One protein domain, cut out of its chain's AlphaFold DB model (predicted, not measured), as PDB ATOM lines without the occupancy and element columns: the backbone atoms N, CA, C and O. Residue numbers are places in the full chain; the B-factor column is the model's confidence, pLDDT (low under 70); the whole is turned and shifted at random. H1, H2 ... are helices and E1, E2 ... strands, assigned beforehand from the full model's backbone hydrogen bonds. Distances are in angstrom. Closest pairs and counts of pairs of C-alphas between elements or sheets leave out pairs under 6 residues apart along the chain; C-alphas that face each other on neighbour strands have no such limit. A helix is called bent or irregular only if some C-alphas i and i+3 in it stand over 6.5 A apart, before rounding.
ATOM      1  N   LEU A   2      27.059  52.359  -3.499       64.12
ATOM      2  CA  LEU A   2      27.299  51.361  -4.546       64.12
ATOM      3  C   LEU A   2      28.794  51.416  -4.860       64.12
ATOM      4  O   LEU A   2      29.265  52.437  -5.360       64.12
ATOM      5  N   LYS A   3      29.540  50.370  -4.508       68.31
ATOM      6  CA  LYS A   3      30.941  50.220  -4.916       68.31
ATOM      7  C   LYS A   3      30.972  49.173  -6.025       68.31
ATOM      8  O   LYS A   3      30.468  48.079  -5.805       68.31
ATOM      9  N   ILE A   4      31.496  49.555  -7.188       69.00
ATOM     10  CA  ILE A   4      31.812  48.674  -8.318       69.00
ATOM     11  C   ILE A   4      33.334  48.737  -8.477       69.00
ATOM     12  O   ILE A   4      33.905  49.811  -8.295       69.00
ATOM     13  N   ASN A   5      33.987  47.604  -8.753       68.69
ATOM     14  CA  ASN A   5      35.447  47.486  -8.868       68.69
ATOM     15  C   ASN A   5      36.069  48.630  -9.701       68.69
ATOM     16  O   ASN A   5      35.624  48.905 -10.820       68.69
ATOM     17  N   ASP A   6      37.134  49.247  -9.176       63.91
ATOM     18  CA  ASP A   6      37.867  50.342  -9.820       63.91
ATOM     19  C   ASP A   6      38.347  49.969 -11.229       63.91
ATOM     20  O   ASP A   6      38.409  50.838 -12.086       63.91
ATOM     21  N   LYS A   7      38.644  48.692 -11.522       66.44
ATOM     22  CA  LYS A   7      39.003  48.244 -12.884       66.44
ATOM     23  C   LYS A   7      37.870  48.434 -13.892       66.44
ATOM     24  O   LYS A   7      38.121  48.927 -14.988       66.44
ATOM     25  N   ILE A   8      36.642  48.085 -13.512       65.00
ATOM     26  CA  ILE A   8      35.451  48.235 -14.359       65.00
ATOM     27  C   ILE A   8      35.179  49.725 -14.577       65.00
ATOM     28  O   ILE A   8      35.010  50.171 -15.709       65.00
ATOM     29  N   ILE A   9      35.243  50.515 -13.499       63.41
ATOM     30  CA  ILE A   9      35.100  51.973 -13.570       63.41
ATOM     31  C   ILE A   9      36.211  52.587 -14.435       63.41
ATOM     32  O   ILE A   9      35.931  53.450 -15.259       63.41
ATOM     33  N   ASN A  10      37.458  52.131 -14.316       63.25
ATOM     34  CA  ASN A  10      38.585  52.636 -15.100       63.25
ATOM     35  C   ASN A  10      38.475  52.262 -16.585       63.25
ATOM     36  O   ASN A  10      38.765  53.117 -17.417       63.25
ATOM     37  N   LYS A  11      38.002  51.053 -16.932       63.72
ATOM     38  CA  LYS A  11      37.667  50.663 -18.320       63.72
ATOM     39  C   LYS A  11      36.523  51.503 -18.902       63.72
ATOM     40  O   LYS A  11      36.505  51.775 -20.102       63.72
ATOM     41  N   TRP A  12      35.572  51.936 -18.067       64.81
ATOM     42  CA  TRP A  12      34.525  52.875 -18.483       64.81
ATOM     43  C   TRP A  12      35.074  54.285 -18.689       64.81
ATOM     44  O   TRP A  12      34.783  54.922 -19.700       64.81
ATOM     45  N   LEU A  13      35.878  54.778 -17.744       57.31
ATOM     46  CA  LEU A  13      36.463  56.118 -17.795       57.31
ATOM     47  C   LEU A  13      37.514  56.257 -18.907       57.31
ATOM     48  O   LEU A  13      37.685  57.357 -19.428       57.31
ATOM     49  N   SER A  14      38.192  55.170 -19.299       66.75
ATOM     50  CA  SER A  14      39.174  55.153 -20.393       66.75
ATOM     51  C   SER A  14      38.539  55.183 -21.789       66.75
ATOM     52  O   SER A  14      39.241  55.433 -22.769       66.75
ATOM     53  N   GLY A  15      37.225  54.946 -21.902       59.22
ATOM     54  CA  GLY A  15      36.518  54.863 -23.182       59.22
ATOM     55  C   GLY A  15      36.850  53.614 -24.008       59.22
ATOM     56  O   GLY A  15      36.418  53.523 -25.157       59.22
ATOM     57  N   GLU A  16      37.587  52.649 -23.442       58.81
ATOM     58  CA  GLU A  16      37.878  51.353 -24.079       58.81
ATOM     59  C   GLU A  16      36.609  50.519 -24.297       58.81
ATOM     60  O   GLU A  16      36.552  49.676 -25.190       58.81
ATOM     61  N   THR A  17      35.563  50.805 -23.524       54.66
ATOM     62  CA  THR A  17      34.229  50.226 -23.665       54.66
ATOM     63  C   THR A  17      33.211  51.344 -23.896       54.66
ATOM     64  O   THR A  17      33.273  52.403 -23.268       54.66
ATOM     65  N   ARG A  18      32.266  51.156 -24.833       51.50
ATOM     66  CA  ARG A  18      31.132  52.088 -24.981       51.50
ATOM     67  C   ARG A  18      30.367  52.113 -23.657       51.50
ATOM     68  O   ARG A  18      30.106  51.042 -23.123       51.50
ATOM     69  N   VAL A  19      29.983  53.303 -23.171       46.25
ATOM     70  CA  VAL A  19      29.099  53.458 -21.998       46.25
ATOM     71  C   VAL A  19      27.921  52.490 -22.161       46.25
ATOM     72  O   VAL A  19      27.153  52.646 -23.117       46.25
ATOM     73  N   PRO A  20      27.806  51.456 -21.317       47.72
ATOM     74  CA  PRO A  20      26.917  50.351 -21.615       47.72
ATOM     75  C   PRO A  20      25.464  50.759 -21.375       47.72
ATOM     76  O   PRO A  20      25.111  51.260 -20.311       47.72
ATOM     77  N   SER A  21      24.583  50.445 -22.322       48.59
ATOM     78  CA  SER A  21      23.119  50.461 -22.164       48.59
ATOM     79  C   SER A  21      22.592  49.384 -21.189       48.59
ATOM     80  O   SER A  21      21.397  49.100 -21.167       48.59
ATOM     81  N   TYR A  22      23.476  48.763 -20.399       62.56
ATOM     82  CA  TYR A  22      23.281  47.443 -19.785       62.56
ATOM     83  C   TYR A  22      23.360  47.437 -18.254       62.56
ATOM     84  O   TYR A  22      22.944  46.459 -17.636       62.56
ATOM     85  N   ILE A  23      23.827  48.533 -17.641       64.88
ATOM     86  CA  ILE A  23      23.608  48.804 -16.217       64.88
ATOM     87  C   ILE A  23      22.479  49.807 -16.122       64.88
ATOM     88  O   ILE A  23      22.646  51.000 -16.378       64.88
ATOM     89  N   THR A  24      21.300  49.306 -15.790       65.19
ATOM     90  CA  THR A  24      20.138  50.157 -15.573       65.19
ATOM     91  C   THR A  24      20.042  50.424 -14.083       65.19
ATOM     92  O   THR A  24      19.747  49.518 -13.308       65.19
ATOM     93  N   LEU A  25      20.339  51.662 -13.692       70.94
ATOM     94  CA  LEU A  25      19.964  52.203 -12.393       70.94
ATOM     95  C   LEU A  25      18.793  53.155 -12.641       70.94
ATOM     96  O   LEU A  25      18.998  54.310 -13.011       70.94
ATOM     97  N   ASN A  26      17.567  52.650 -12.519       72.50
ATOM     98  CA  ASN A  26      16.397  53.522 -12.409       72.50
ATOM     99  C   ASN A  26      16.124  53.787 -10.913       72.50
ATOM    100  O   ASN A  26      16.797  53.212 -10.059       72.50
ATOM    101  N   GLU A  27      15.186  54.677 -10.575       68.38
ATOM    102  CA  GLU A  27      14.926  55.068  -9.174       68.38
ATOM    103  C   GLU A  27      14.617  53.878  -8.240       68.38
ATOM    104  O   GLU A  27      14.689  54.019  -7.021       68.38
ATOM    105  N   GLU A  28      14.294  52.706  -8.791       78.62
ATOM    106  CA  GLU A  28      13.788  51.562  -8.044       78.62
ATOM    107  C   GLU A  28      14.513  50.234  -8.343       78.62
ATOM    108  O   GLU A  28      14.393  49.288  -7.569       78.62
ATOM    109  N   GLU A  29      15.286  50.121  -9.418       82.31
ATOM    110  CA  GLU A  29      15.915  48.878  -9.868       82.31
ATOM    111  C   GLU A  29      17.381  49.098 -10.240       82.31
ATOM    112  O   GLU A  29      17.739  50.052 -10.931       82.31
ATOM    113  N   PHE A  30      18.214  48.155  -9.810       82.75
ATOM    114  CA  PHE A  30      19.598  48.006 -10.226       82.75
ATOM    115  C   PHE A  30      19.735  46.688 -10.984       82.75
ATOM    116  O   PHE A  30      19.584  45.622 -10.388       82.75
ATOM    117  N   THR A  31      20.000  46.742 -12.290       82.00
ATOM    118  CA  THR A  31      20.183  45.540 -13.117       82.00
ATOM    119  C   THR A  31      21.466  45.575 -13.935       82.00
ATOM    120  O   THR A  31      21.719  46.582 -14.592       82.00
ATOM    121  N   ILE A  32      22.208  44.462 -13.957       81.88
ATOM    122  CA  ILE A  32      23.374  44.198 -14.821       81.88
ATOM    123  C   ILE A  32      22.998  43.062 -15.793       81.88
ATOM    124  O   ILE A  32      22.502  42.029 -15.337       81.88
ATOM    125  N   ARG A  33      23.165  43.255 -17.112       76.00
ATOM    126  CA  ARG A  33      22.753  42.294 -18.167       76.00
ATOM    127  C   ARG A  33      23.800  42.097 -19.281       76.00
ATOM    128  O   ARG A  33      23.472  42.296 -20.449       76.00
ATOM    129  N   GLU A  34      25.039  41.752 -18.948       73.31
ATOM    130  CA  GLU A  34      26.081  41.454 -19.948       73.31
ATOM    131  C   GLU A  34      27.224  40.625 -19.341       73.31
ATOM    132  O   GLU A  34      27.286  40.461 -18.121       73.31
ATOM    133  N   ASP A  35      28.109  40.112 -20.198       68.06
ATOM    134  CA  ASP A  35      29.285  39.330 -19.810       68.06
ATOM    135  C   ASP A  35      30.293  40.214 -19.059       68.06
ATOM    136  O   ASP A  35      30.646  41.313 -19.494       68.06
ATOM    137  N   LEU A  36      30.719  39.758 -17.882       69.69
ATOM    138  CA  LEU A  36      31.647  40.464 -17.007       69.69
ATOM    139  C   LEU A  36      33.042  39.866 -17.187       69.69
ATOM    140  O   LEU A  36      33.400  38.877 -16.546       69.69
ATOM    141  N   ASP A  37      33.822  40.504 -18.064       64.06
ATOM    142  CA  ASP A  37      35.193  40.105 -18.426       64.06
ATOM    143  C   ASP A  37      36.193  40.122 -17.254       64.06
ATOM    144  O   ASP A  37      37.266  39.533 -17.355       64.06
ATOM    145  N   ASP A  38      35.864  40.805 -16.155       68.38
ATOM    146  CA  ASP A  38      36.701  40.925 -14.960       68.38
ATOM    147  C   ASP A  38      35.893  40.608 -13.691       68.38
ATOM    148  O   ASP A  38      34.669  40.758 -13.647       68.38
ATOM    149  N   SER A  39      36.606  40.266 -12.615       69.19
ATOM    150  CA  SER A  39      36.058  40.140 -11.263       69.19
ATOM    151  C   SER A  39      35.284  41.393 -10.846       69.19
ATOM    152  O   SER A  39      35.775  42.528 -10.940       69.19
ATOM    153  N   PHE A  40      34.075  41.196 -10.327       73.75
ATOM    154  CA  PHE A  40      33.244  42.285  -9.829       73.75
ATOM    155  C   PHE A  40      32.954  42.130  -8.338       73.75
ATOM    156  O   PHE A  40      32.717  41.037  -7.836       73.75
ATOM    157  N   GLU A  41      32.953  43.260  -7.640       80.19
ATOM    158  CA  GLU A  41      32.485  43.390  -6.265       80.19
ATOM    159  C   GLU A  41      31.308  44.371  -6.312       80.19
ATOM    160  O   GLU A  41      31.501  45.526  -6.696       80.19
ATOM    161  N   VAL A  42      30.094  43.920  -5.982       79.38
ATOM    162  CA  VAL A  42      28.917  44.796  -5.835       79.38
ATOM    163  C   VAL A  42      28.604  44.921  -4.354       79.38
ATOM    164  O   VAL A  42      28.053  43.998  -3.758       79.38
ATOM    165  N   ILE A  43      28.928  46.073  -3.761       82.12
ATOM    166  CA  ILE A  43      28.557  46.380  -2.373       82.12
ATOM    167  C   ILE A  43      27.343  47.302  -2.369       82.12
ATOM    168  O   ILE A  43      27.423  48.419  -2.877       82.12
ATOM    169  N   LEU A  44      26.250  46.864  -1.748       80.81
ATOM    170  CA  LEU A  44      25.054  47.663  -1.489       80.81
ATOM    171  C   LEU A  44      24.889  47.863   0.016       80.81
ATOM    172  O   LEU A  44      24.317  47.021   0.700       80.81
ATOM    173  N   SER A  45      25.390  48.988   0.529       75.25
ATOM    174  CA  SER A  45      25.292  49.345   1.951       75.25
ATOM    175  C   SER A  45      24.701  50.744   2.136       75.25
ATOM    176  O   SER A  45      25.402  51.758   2.031       75.25
ATOM    177  N   ASN A  46      23.381  50.857   2.320       74.75
ATOM    178  CA  ASN A  46      22.769  52.111   2.769       74.75
ATOM    179  C   ASN A  46      21.406  51.885   3.457       74.75
ATOM    180  O   ASN A  46      20.432  51.587   2.765       74.75
ATOM    181  N   PRO A  47      21.281  52.152   4.770       64.12
ATOM    182  CA  PRO A  47      20.016  51.981   5.487       64.12
ATOM    183  C   PRO A  47      18.895  52.921   5.021       64.12
ATOM    184  O   PRO A  47      17.732  52.658   5.315       64.12
ATOM    185  N   GLY A  48      19.214  54.009   4.309       70.00
ATOM    186  CA  GLY A  48      18.232  54.995   3.845       70.00
ATOM    187  C   GLY A  48      17.657  54.759   2.445       70.00
ATOM    188  O   GLY A  48      16.766  55.501   2.044       70.00
ATOM    189  N   ILE A  49      18.158  53.779   1.682       68.19
ATOM    190  CA  ILE A  49      17.738  53.554   0.289       68.19
ATOM    191  C   ILE A  49      16.881  52.289   0.216       68.19
ATOM    192  O   ILE A  49      17.320  51.216   0.622       68.19
ATOM    193  N   SER A  50      15.666  52.408  -0.327       69.44
ATOM    194  CA  SER A  50      14.837  51.254  -0.678       69.44
ATOM    195  C   SER A  50      15.017  50.949  -2.159       69.44
ATOM    196  O   SER A  50      14.612  51.735  -3.008       69.44
ATOM    197  N   ILE A  51      15.643  49.815  -2.463       76.62
ATOM    198  CA  ILE A  51      15.780  49.315  -3.834       76.62
ATOM    199  C   ILE A  51      14.666  48.286  -4.036       76.62
ATOM    200  O   ILE A  51      14.541  47.356  -3.241       76.62
ATOM    201  N   LYS A  52      13.831  48.411  -5.071       82.81
ATOM    202  CA  LYS A  52      12.866  47.351  -5.393       82.81
ATOM    203  C   LYS A  52      13.607  46.101  -5.845       82.81
ATOM    204  O   LYS A  52      13.410  45.050  -5.247       82.81
ATOM    205  N   ARG A  53      14.497  46.193  -6.831       84.44
ATOM    206  CA  ARG A  53      15.127  44.997  -7.408       84.44
ATOM    207  C   ARG A  53      16.624  45.144  -7.625       84.44
ATOM    208  O   ARG A  53      17.071  46.152  -8.160       84.44
ATOM    209  N   VAL A  54      17.376  44.112  -7.256       83.81
ATOM    210  CA  VAL A  54      18.784  43.918  -7.626       83.81
ATOM    211  C   VAL A  54      18.841  42.707  -8.552       83.81
ATOM    212  O   VAL A  54      18.540  41.603  -8.113       83.81
ATOM    213  N   GLY A  55      19.156  42.912  -9.830       83.56
ATOM    214  CA  GLY A  55      19.191  41.870 -10.856       83.56
ATOM    215  C   GLY A  55      20.575  41.715 -11.484       83.56
ATOM    216  O   GLY A  55      21.130  42.703 -11.954       83.56
ATOM    217  N   ILE A  56      21.133  40.507 -11.544       82.00
ATOM    218  CA  ILE A  56      22.411  40.251 -12.231       82.00
ATOM    219  C   ILE A  56      22.242  39.062 -13.178       82.00
ATOM    220  O   ILE A  56      21.757  38.007 -12.772       82.00
ATOM    221  N   ALA A  57      22.619  39.246 -14.441       81.25
ATOM    222  CA  ALA A  57      22.644  38.204 -15.462       81.25
ATOM    223  C   ALA A  57      23.841  38.410 -16.399       81.25
ATOM    224  O   ALA A  57      24.058  39.538 -16.849       81.25
ATOM    225  N   GLY A  58      24.586  37.343 -16.706       78.56
ATOM    226  CA  GLY A  58      25.771  37.410 -17.571       78.56
ATOM    227  C   GLY A  58      26.791  36.297 -17.319       78.56
ATOM    228  O   GLY A  58      26.686  35.557 -16.342       78.56
ATOM    229  N   VAL A  59      27.785  36.180 -18.201       71.25
ATOM    230  CA  VAL A  59      28.937  35.272 -18.039       71.25
ATOM    231  C   VAL A  59      29.958  35.884 -17.068       71.25
ATOM    232  O   VAL A  59      30.204  37.087 -17.112       71.25
ATOM    233  N   ILE A  60      30.566  35.074 -16.195       73.38
ATOM    234  CA  ILE A  60      31.681  35.479 -15.320       73.38
ATOM    235  C   ILE A  60      32.973  34.892 -15.882       73.38
ATOM    236  O   ILE A  60      33.065  33.676 -16.058       73.38
ATOM    237  N   ILE A  61      33.962  35.749 -16.157       64.75
ATOM    238  CA  ILE A  61      35.230  35.335 -16.782       64.75
ATOM    239  C   ILE A  61      36.375  35.140 -15.776       64.75
ATOM    240  O   ILE A  61      37.306  34.389 -16.050       64.75
ATOM    241  N   ASP A  62      36.308  35.764 -14.599       69.75
ATOM    242  CA  ASP A  62      37.430  35.837 -13.652       69.75
ATOM    243  C   ASP A  62      37.124  35.169 -12.297       69.75
ATOM    244  O   ASP A  62      35.975  35.080 -11.860       69.75
ATOM    245  N   ASN A  63      38.177  34.742 -11.598       69.62
ATOM    246  CA  ASN A  63      38.142  33.718 -10.543       69.62
ATOM    247  C   ASN A  63      37.518  34.151  -9.202       69.62
ATOM    248  O   ASN A  63      37.346  33.311  -8.319       69.62
ATOM    249  N   ALA A  64      37.204  35.435  -9.003       74.62
ATOM    250  CA  ALA A  64      36.712  35.941  -7.718       74.62
ATOM    251  C   ALA A  64      35.691  37.071  -7.896       74.62
ATOM    252  O   ALA A  64      36.050  38.248  -7.914       74.62
ATOM    253  N   SER A  65      34.413  36.714  -8.012       84.75
ATOM    254  CA  SER A  65      33.315  37.688  -8.035       84.75
ATOM    255  C   SER A  65      32.527  37.637  -6.730       84.75
ATOM    256  O   SER A  65      32.278  36.557  -6.195       84.75
ATOM    257  N   SER A  66      32.117  38.793  -6.204       86.06
ATOM    258  CA  SER A  66      31.337  38.865  -4.971       86.06
ATOM    259  C   SER A  66      30.208  39.897  -5.013       86.06
ATOM    260  O   SER A  66      30.298  40.977  -5.603       86.06
ATOM    261  N   ILE A  67      29.098  39.556  -4.365       86.00
ATOM    262  CA  ILE A  67      27.919  40.404  -4.208       86.00
ATOM    263  C   ILE A  67      27.646  40.522  -2.720       86.00
ATOM    264  O   ILE A  67      27.201  39.570  -2.087       86.00
ATOM    265  N   LYS A  68      27.875  41.709  -2.164       87.56
ATOM    266  CA  LYS A  68      27.645  42.004  -0.755       87.56
ATOM    267  C   LYS A  68      26.498  42.993  -0.599       87.56
ATOM    268  O   LYS A  68      26.622  44.172  -0.922       87.56
ATOM    269  N   VAL A  69      25.377  42.545  -0.050       85.31
ATOM    270  CA  VAL A  69      24.248  43.413   0.306       85.31
ATOM    271  C   VAL A  69      24.189  43.505   1.820       85.31
ATOM    272  O   VAL A  69      24.047  42.488   2.494       85.31
ATOM    273  N   SER A  70      24.293  44.713   2.373       86.81
ATOM    274  CA  SER A  70      24.250  44.895   3.819       86.81
ATOM    275  C   SER A  70      23.405  46.074   4.292       86.81
ATOM    276  O   SER A  70      23.297  47.107   3.629       86.81
ATOM    277  N   SER A  71      22.785  45.920   5.468       81.38
ATOM    278  CA  SER A  71      22.061  46.984   6.187       81.38
ATOM    279  C   SER A  71      21.051  47.758   5.322       81.38
ATOM    280  O   SER A  71      20.997  48.983   5.383       81.38
ATOM    281  N   THR A  72      20.289  47.060   4.473       79.75
ATOM    282  CA  THR A  72      19.406  47.665   3.457       79.75
ATOM    283  C   THR A  72      18.077  46.900   3.366       79.75
ATOM    284  O   THR A  72      18.024  45.691   3.604       79.75
ATOM    285  N   SER A  73      16.992  47.594   3.009       81.38
ATOM    286  CA  SER A  73      15.699  46.976   2.683       81.38
ATOM    287  C   SER A  73      15.539  46.901   1.166       81.38
ATOM    288  O   SER A  73      15.427  47.935   0.504       81.38
ATOM    289  N   VAL A  74      15.507  45.689   0.618       82.81
ATOM    290  CA  VAL A  74      15.365  45.437  -0.825       82.81
ATOM    291  C   VAL A  74      14.054  44.679  -1.055       82.81
ATOM    292  O   VAL A  74      13.663  43.887  -0.200       82.81
ATOM    293  N   GLN A  75      13.302  44.898  -2.141       84.62
ATOM    294  CA  GLN A  75      12.170  43.986  -2.387       84.62
ATOM    295  C   GLN A  75      12.678  42.618  -2.846       84.62
ATOM    296  O   GLN A  75      12.252  41.614  -2.288       84.62
ATOM    297  N   GLU A  76      13.598  42.566  -3.802       89.06
ATOM    298  CA  GLU A  76      14.028  41.326  -4.450       89.06
ATOM    299  C   GLU A  76      15.509  41.371  -4.856       89.06
ATOM    300  O   GLU A  76      15.982  42.377  -5.393       89.06
ATOM    301  N   VAL A  77      16.222  40.266  -4.645       87.56
ATOM    302  CA  VAL A  77      17.549  40.016  -5.230       87.56
ATOM    303  C   VAL A  77      17.412  38.836  -6.189       87.56
ATOM    304  O   VAL A  77      16.925  37.784  -5.790       87.56
ATOM    305  N   SER A  78      17.802  39.008  -7.449       90.00
ATOM    306  CA  SER A  78      17.614  38.029  -8.520       90.00
ATOM    307  C   SER A  78      18.902  37.868  -9.327       90.00
ATOM    308  O   SER A  78      19.387  38.821  -9.930       90.00
ATOM    309  N   LEU A  79      19.475  36.669  -9.337       87.69
ATOM    310  CA  LEU A  79      20.618  36.306 -10.167       87.69
ATOM    311  C   LEU A  79      20.168  35.207 -11.124       87.69
ATOM    312  O   LEU A  79      19.643  34.189 -10.675       87.69
ATOM    313  N   VAL A  80      20.328  35.420 -12.428       87.56
ATOM    314  CA  VAL A  80      19.791  34.519 -13.458       87.56
ATOM    315  C   VAL A  80      20.821  34.303 -14.561       87.56
ATOM    316  O   VAL A  80      21.312  35.285 -15.112       87.56
ATOM    317  N   LYS A  81      21.078  33.043 -14.940       85.44
ATOM    318  CA  LYS A  81      21.989  32.650 -16.034       85.44
ATOM    319  C   LYS A  81      23.411  33.166 -15.836       85.44
ATOM    320  O   LYS A  81      23.891  33.992 -16.611       85.44
ATOM    321  N   ILE A  82      24.064  32.680 -14.786       83.69
ATOM    322  CA  ILE A  82      25.474  32.970 -14.525       83.69
ATOM    323  C   ILE A  82      26.303  31.792 -15.018       83.69
ATOM    324  O   ILE A  82      26.290  30.724 -14.406       83.69
ATOM    325  N   LEU A  83      27.003  31.995 -16.130       84.50
ATOM    326  CA  LEU A  83      27.798  30.965 -16.797       84.50
ATOM    327  C   LEU A  83      29.298  31.203 -16.551       84.50
ATOM    328  O   LEU A  83      29.717  32.364 -16.537       84.50
ATOM    329  N   PRO A  84      30.115  30.154 -16.371       83.44
ATOM    330  CA  PRO A  84      31.568  30.286 -16.369       83.44
ATOM    331  C   PRO A  84      32.086  30.556 -17.791       83.44
ATOM    332  O   PRO A  84      31.545  30.031 -18.765       83.44
ATOM    333  N   ALA A  85      33.152  31.344 -17.929       78.50
ATOM    334  CA  ALA A  85      33.799  31.558 -19.230       78.50
ATOM    335  C   ALA A  85      34.836  30.489 -19.606       78.50
ATOM    336  O   ALA A  85      35.165  30.342 -20.783       78.50
ATOM    337  N   SER A  86      35.361  29.758 -18.622       79.38
ATOM    338  CA  SER A  86      36.307  28.653 -18.798       79.38
ATOM    339  C   SER A  86      35.947  27.486 -17.873       79.38
ATOM    340  O   SER A  86      35.098  27.617 -16.995       79.38
ATOM    341  N   GLU A  87      36.589  26.330 -18.058       75.19
ATOM    342  CA  GLU A  87      36.450  25.178 -17.149       75.19
ATOM    343  C   GLU A  87      37.144  25.389 -15.786       75.19
ATOM    344  O   GLU A  87      37.153  24.476 -14.959       75.19
ATOM    345  N   ASP A  88      37.734  26.564 -15.542       71.56
ATOM    346  CA  ASP A  88      38.425  26.869 -14.291       71.56
ATOM    347  C   ASP A  88      37.437  27.004 -13.114       71.56
ATOM    348  O   ASP A  88      36.257  27.327 -13.284       71.56
ATOM    349  N   ASP A  89      37.924  26.760 -11.889       75.94
ATOM    350  CA  ASP A  89      37.151  26.901 -10.647       75.94
ATOM    351  C   ASP A  89      36.849  28.385 -10.355       75.94
ATOM    352  O   ASP A  89      37.523  29.058  -9.573       75.94
ATOM    353  N   ILE A  90      35.818  28.912 -11.015       83.38
ATOM    354  CA  ILE A  90      35.291  30.258 -10.785       83.38
ATOM    355  C   ILE A  90      34.364  30.228  -9.568       83.38
ATOM    356  O   ILE A  90      33.397  29.456  -9.532       83.38
ATOM    357  N   HIS A  91      34.634  31.106  -8.595       88.06
ATOM    358  CA  HIS A  91      33.827  31.253  -7.385       88.06
ATOM    359  C   HIS A  91      33.003  32.549  -7.390       88.06
ATOM    360  O   HIS A  91      33.503  33.635  -7.708       88.06
ATOM    361  N   LEU A  92      31.738  32.429  -6.985       89.19
ATOM    362  CA  LEU A  92      30.823  33.541  -6.737       89.19
ATOM    363  C   LEU A  92      30.445  33.578  -5.253       89.19
ATOM    364  O   LEU A  92      29.765  32.681  -4.760       89.19
ATOM    365  N   GLU A  93      30.837  34.630  -4.542       91.50
ATOM    366  CA  GLU A  93      30.470  34.823  -3.136       91.50
ATOM    367  C   GLU A  93      29.290  35.796  -3.010       91.50
ATOM    368  O   GLU A  93      29.371  36.953  -3.411       91.50
ATOM    369  N   ILE A  94      28.175  35.349  -2.439       92.62
ATOM    370  CA  ILE A  94      26.995  36.177  -2.178       92.62
ATOM    371  C   ILE A  94      26.858  36.339  -0.667       92.62
ATOM    372  O   ILE A  94      26.553  35.382   0.039       92.62
ATOM    373  N   GLU A  95      27.041  37.557  -0.167       93.25
ATOM    374  CA  GLU A  95      26.934  37.889   1.251       93.25
ATOM    375  C   GLU A  95      25.742  38.826   1.499       93.25
ATOM    376  O   GLU A  95      25.702  39.958   1.016       93.25
ATOM    377  N   LEU A  96      24.758  38.367   2.274       92.06
ATOM    378  CA  LEU A  96      23.591  39.145   2.696       92.06
ATOM    379  C   LEU A  96      23.639  39.357   4.214       92.06
ATOM    380  O   LEU A  96      23.430  38.413   4.972       92.06
ATOM    381  N   GLU A  97      23.873  40.583   4.681       92.25
ATOM    382  CA  GLU A  97      24.035  40.886   6.112       92.25
ATOM    383  C   GLU A  97      23.079  41.997   6.591       92.25
ATOM    384  O   GLU A  97      23.100  43.114   6.082       92.25
ATOM    385  N   HIS A  98      22.224  41.727   7.585       89.69
ATOM    386  CA  HIS A  98      21.205  42.687   8.063       89.69
ATOM    387  C   HIS A  98      20.278  43.195   6.943       89.69
ATOM    388  O   HIS A  98      19.969  44.386   6.856       89.69
ATOM    389  N   VAL A  99      19.854  42.290   6.057       87.56
ATOM    390  CA  VAL A  99      19.011  42.611   4.894       87.56
ATOM    391  C   VAL A  99      17.565  42.191   5.138       87.56
ATOM    392  O   VAL A  99      17.296  41.122   5.684       87.56
ATOM    393  N   LYS A 100      16.615  43.013   4.684       89.56
ATOM    394  CA  LYS A 100      15.194  42.652   4.621       89.56
ATOM    395  C   LYS A 100      14.756  42.556   3.163       89.56
ATOM    396  O   LYS A 100      14.661  43.588   2.504       89.56
ATOM    397  N   LEU A 101      14.493  41.338   2.684       89.81
ATOM    398  CA  LEU A 101      13.937  41.047   1.362       89.81
ATOM    399  C   LEU A 101      12.427  40.834   1.472       89.81
ATOM    400  O   LEU A 101      11.981  39.902   2.133       89.81
ATOM    401  N   HIS A 102      11.627  41.691   0.838       86.31
ATOM    402  CA  HIS A 102      10.162  41.589   0.922       86.31
ATOM    403  C   HIS A 102       9.558  40.509   0.018       86.31
ATOM    404  O   HIS A 102       8.590  39.871   0.409       86.31
ATOM    405  N   ARG A 103      10.095  40.344  -1.195       87.44
ATOM    406  CA  ARG A 103       9.700  39.315  -2.167       87.44
ATOM    407  C   ARG A 103      10.602  38.092  -2.075       87.44
ATOM    408  O   ARG A 103      10.082  36.989  -2.135       87.44
ATOM    409  N   GLY A 104      11.902  38.289  -1.841       91.75
ATOM    410  CA  GLY A 104      12.851  37.210  -1.550       91.75
ATOM    411  C   GLY A 104      14.126  37.241  -2.392       91.75
ATOM    412  O   GLY A 104      14.505  38.289  -2.919       91.75
ATOM    413  N   LEU A 105      14.807  36.096  -2.447       92.94
ATOM    414  CA  LEU A 105      16.061  35.875  -3.172       92.94
ATOM    415  C   LEU A 105      15.826  34.808  -4.246       92.94
ATOM    416  O   LEU A 105      15.357  33.721  -3.929       92.94
ATOM    417  N   THR A 106      16.168  35.087  -5.499       94.06
ATOM    418  CA  THR A 106      16.075  34.121  -6.599       94.06
ATOM    419  C   THR A 106      17.445  33.926  -7.230       94.06
ATOM    420  O   THR A 106      17.987  34.866  -7.798       94.06
ATOM    421  N   LEU A 107      18.000  32.720  -7.144       92.94
ATOM    422  CA  LEU A 107      19.193  32.305  -7.882       92.94
ATOM    423  C   LEU A 107      18.764  31.246  -8.899       92.94
ATOM    424  O   LEU A 107      18.199  30.233  -8.500       92.94
ATOM    425  N   GLN A 108      18.988  31.469 -10.190       93.81
ATOM    426  CA  GLN A 108      18.523  30.561 -11.236       93.81
ATOM    427  C   GLN A 108      19.590  30.341 -12.307       93.81
ATOM    428  O   GLN A 108      20.143  31.310 -12.826       93.81
ATOM    429  N   ASP A 109      19.830  29.081 -12.669       90.94
ATOM    430  CA  ASP A 109      20.765  28.679 -13.729       90.94
ATOM    431  C   ASP A 109      22.172  29.277 -13.499       90.94
ATOM    432  O   ASP A 109      22.687  30.052 -14.306       90.94
ATOM    433  N   ILE A 110      22.762  28.976 -12.338       89.25
ATOM    434  CA  ILE A 110      24.107  29.431 -11.955       89.25
ATOM    435  C   ILE A 110      25.061  28.239 -12.038       89.25
ATOM    436  O   ILE A 110      24.987  27.318 -11.226       89.25
ATOM    437  N   GLU A 111      25.974  28.270 -13.004       88.19
ATOM    438  CA  GLU A 111      26.902  27.172 -13.306       88.19
ATOM    439  C   GLU A 111      28.292  27.344 -12.654       88.19
ATOM    440  O   GLU A 111      29.128  26.442 -12.724       88.19
ATOM    441  N   VAL A 112      28.535  28.470 -11.974       88.12
ATOM    442  CA  VAL A 112      29.766  28.756 -11.208       88.12
ATOM    443  C   VAL A 112      29.653  28.296  -9.751       88.12
ATOM    444  O   VAL A 112      28.561  28.305  -9.182       88.12
ATOM    445  N   ASN A 113      30.775  27.930  -9.115       88.12
ATOM    446  CA  ASN A 113      30.786  27.499  -7.713       88.12
ATOM    447  C   ASN A 113      30.348  28.662  -6.812       88.12
ATOM    448  O   ASN A 113      31.043  29.667  -6.697       88.12
ATOM    449  N   THR A 114      29.188  28.547  -6.170       89.50
ATOM    450  CA  THR A 114      28.617  29.656  -5.396       89.50
ATOM    451  C   THR A 114      28.725  29.416  -3.889       89.50
ATOM    452  O   THR A 114      28.368  28.342  -3.400       89.50
ATOM    453  N   ILE A 115      29.170  30.428  -3.143       92.75
ATOM    454  CA  ILE A 115      29.114  30.490  -1.677       92.75
ATOM    455  C   ILE A 115      28.036  31.502  -1.296       92.75
ATOM    456  O   ILE A 115      28.164  32.686  -1.596       92.75
ATOM    457  N   LEU A 116      26.975  31.062  -0.622       94.56
ATOM    458  CA  LEU A 116      25.914  31.944  -0.128       94.56
ATOM    459  C   LEU A 116      26.017  32.088   1.394       94.56
ATOM    460  O   LEU A 116      25.726  31.151   2.134       94.56
ATOM    461  N   SER A 117      26.380  33.277   1.862       94.38
ATOM    462  CA  SER A 117      26.450  33.644   3.275       94.38
ATOM    463  C   SER A 117      25.325  34.621   3.613       94.38
ATOM    464  O   SER A 117      25.279  35.737   3.107       94.38
ATOM    465  N   VAL A 118      24.397  34.224   4.479       92.62
ATOM    466  CA  VAL A 118      23.292  35.068   4.942       92.62
ATOM    467  C   VAL A 118      23.381  35.214   6.453       92.62
ATOM    468  O   VAL A 118      23.375  34.227   7.185       92.62
ATOM    469  N   ARG A 119      23.444  36.446   6.952       92.56
ATOM    470  CA  ARG A 119      23.532  36.751   8.383       92.56
ATOM    471  C   ARG A 119      22.473  37.768   8.767       92.56
ATOM    472  O   ARG A 119      22.449  38.875   8.231       92.56
ATOM    473  N   ARG A 120      21.630  37.428   9.745       89.56
ATOM    474  CA  ARG A 120      20.623  38.344  10.312       89.56
ATOM    475  C   ARG A 120      19.702  38.934   9.249       89.56
ATOM    476  O   ARG A 120      19.469  40.142   9.225       89.56
ATOM    477  N   ALA A 121      19.232  38.094   8.336       88.75
ATOM    478  CA  ALA A 121      18.402  38.533   7.228       88.75
ATOM    479  C   ALA A 121      16.966  38.035   7.383       88.75
ATOM    480  O   ALA A 121      16.714  36.904   7.805       88.75
ATOM    481  N   LYS A 122      16.026  38.888   6.977       90.62
ATOM    482  CA  LYS A 122      14.628  38.518   6.790       90.62
ATOM    483  C   LYS A 122      14.389  38.326   5.303       90.62
ATOM    484  O   LYS A 122      14.347  39.310   4.567       90.62
ATOM    485  N   LEU A 123      14.280  37.081   4.866       90.94
ATOM    486  CA  LEU A 123      14.048  36.724   3.477       90.94
ATOM    487  C   LEU A 123      12.543  36.517   3.226       90.94
ATOM    488  O   LEU A 123      11.811  36.064   4.101       90.94
ATOM    489  N   GLY A 124      12.064  36.883   2.039       91.69
ATOM    490  CA  GLY A 124      10.724  36.523   1.566       91.69
ATOM    491  C   GLY A 124      10.697  35.074   1.070       91.69
ATOM    492  O   GLY A 124      11.182  34.170   1.750       91.69
ATOM    493  N   ASP A 125      10.190  34.861  -0.144       91.44
ATOM    494  CA  ASP A 125      10.274  33.578  -0.849       91.44
ATOM    495  C   ASP A 125      11.666  33.422  -1.481       91.44
ATOM    496  O   ASP A 125      12.018  34.105  -2.444       91.44
ATOM    497  N   THR A 126      12.499  32.557  -0.905       93.56
ATOM    498  CA  THR A 126      13.848  32.286  -1.411       93.56
ATOM    499  C   THR A 126      13.861  31.031  -2.270       93.56
ATOM    500  O   THR A 126      13.474  29.960  -1.805       93.56
ATOM    501  N   ARG A 127      14.347  31.144  -3.508       94.81
ATOM    502  CA  ARG A 127      14.440  30.039  -4.468       94.81
ATOM    503  C   ARG A 127      15.811  29.982  -5.115       94.81
ATOM    504  O   ARG A 127      16.287  30.981  -5.646       94.81
ATOM    505  N   LEU A 128      16.434  28.815  -5.063       94.56
ATOM    506  CA  LEU A 128      17.671  28.518  -5.767       94.56
ATOM    507  C   LEU A 128      17.400  27.324  -6.686       94.56
ATOM    508  O   LEU A 128      17.151  26.218  -6.206       94.56
ATOM    509  N   GLU A 129      17.407  27.568  -7.992       93.69
ATOM    510  CA  GLU A 129      17.041  26.610  -9.036       93.69
ATOM    511  C   GLU A 129      18.224  26.388  -9.990       93.69
ATOM    512  O   GLU A 129      18.733  27.342 -10.571       93.69
ATOM    513  N   ASN A 130      18.673  25.140 -10.160       91.69
ATOM    514  CA  ASN A 130      19.813  24.777 -11.019       91.69
ATOM    515  C   ASN A 130      21.091  25.575 -10.687       91.69
ATOM    516  O   ASN A 130      21.674  26.238 -11.544       91.69
TER     517      ASN A 130
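AT A GLANCE: This is residues 2 to 130 of the 664 residues of an uncharacterized protein of Thermococcus sp. 5-4 (UniProt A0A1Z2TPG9). The chain is wound in stacked turns, a flattened solenoid: it goes along one leaf in E2, E4 and E6, comes back along the other in E3, E5 and E7, and its long last strand, E8, runs along the first leaf, folds back along the second and turns once more. The two leaves are one curled sheet bent back on itself, and the short helix H1 lies by the end of the stack where the printed part begins. The printed part has 129 residues, with one named helix and then eight named strands, H1 E1 E2 E3 E4 E5 E6 E7 E8; the sheet's order is E1 E2 E4 E6 E8 E7 E5 E3, mixed, and the class is mostly strand. It is compact, with a radius of gyration of the C-alphas of 14.3 A and spans of 39 by 32 by 20 A.

IN THESE COORDINATES: Find C-alpha 100 at (15.194, 42.652, 4.621), where E8, residues 100 to 130, begins; it ends at C-alpha 130, (19.813, 24.777, -11.019), 24.2 A away, and bends by 172 degrees at residue 111. Look next at E6, residues 73 to 84, 29.9 A long with a bend of 58 degrees at residue 76, and at E4, residues 50 to 60, 27.3 A. E7, residues 91 to 97, spans 19.3 A and E5, residues 64 to 70, 19.2 A. The shorter strands are E3, residues 41 to 45, E2, residues 29 to 33, and E1, residues 23 to 25. H1, residues 6 to 13, starts at C-alpha 6, (37.867, 50.342, -9.820), and is 9.9 A long.

HOW THE PARTS SIT: Begin with the folded sheet, one sheet bent back into two leaves that face each other: E1 E2 E4 E6 face E7 E5 E3, with E8 as the hinge. The pairing is staggered: residues 100 to 110 of E8 pair with E6 in parallel, with N 106 and O 77 at 2.8 A, and residues 113 to 119 pair with E7 in parallel, with N 94 and O 115 at 2.8 A. Outward from E6, E4 is its parallel neighbour, N 78 and O 54 at 2.8 A, and E2 is parallel to E4, N 30 and O 53 at 2.8 A. The edge strand E1 forms a hairpin with E2, antiparallel at 176 degrees, N 24 and O 31 at 3.0 A. On the other leaf E5 is parallel to E7, N 67 and O 93 at 2.8 A, and the edge strand E3 is parallel to E5, N 44 and O 68 at 2.8 A. Residues 2 to 3 pair antiparallel with residues 43 to 44 of E3. H1 is not on the sheet, with 2 pairs of C-alphas within 10 A; in it every O i to N i+4 pair is within hydrogen-bond range.

THE WHOLE: The C-alphas of Ser 14 and Asp 125, the two farthest apart, are 41.0 A apart. The printed part has no cut, and no link is long. Its mean pLDDT is 79.2, and 35 residues are under 70, among them residues 2 to 24 and 35 to 39.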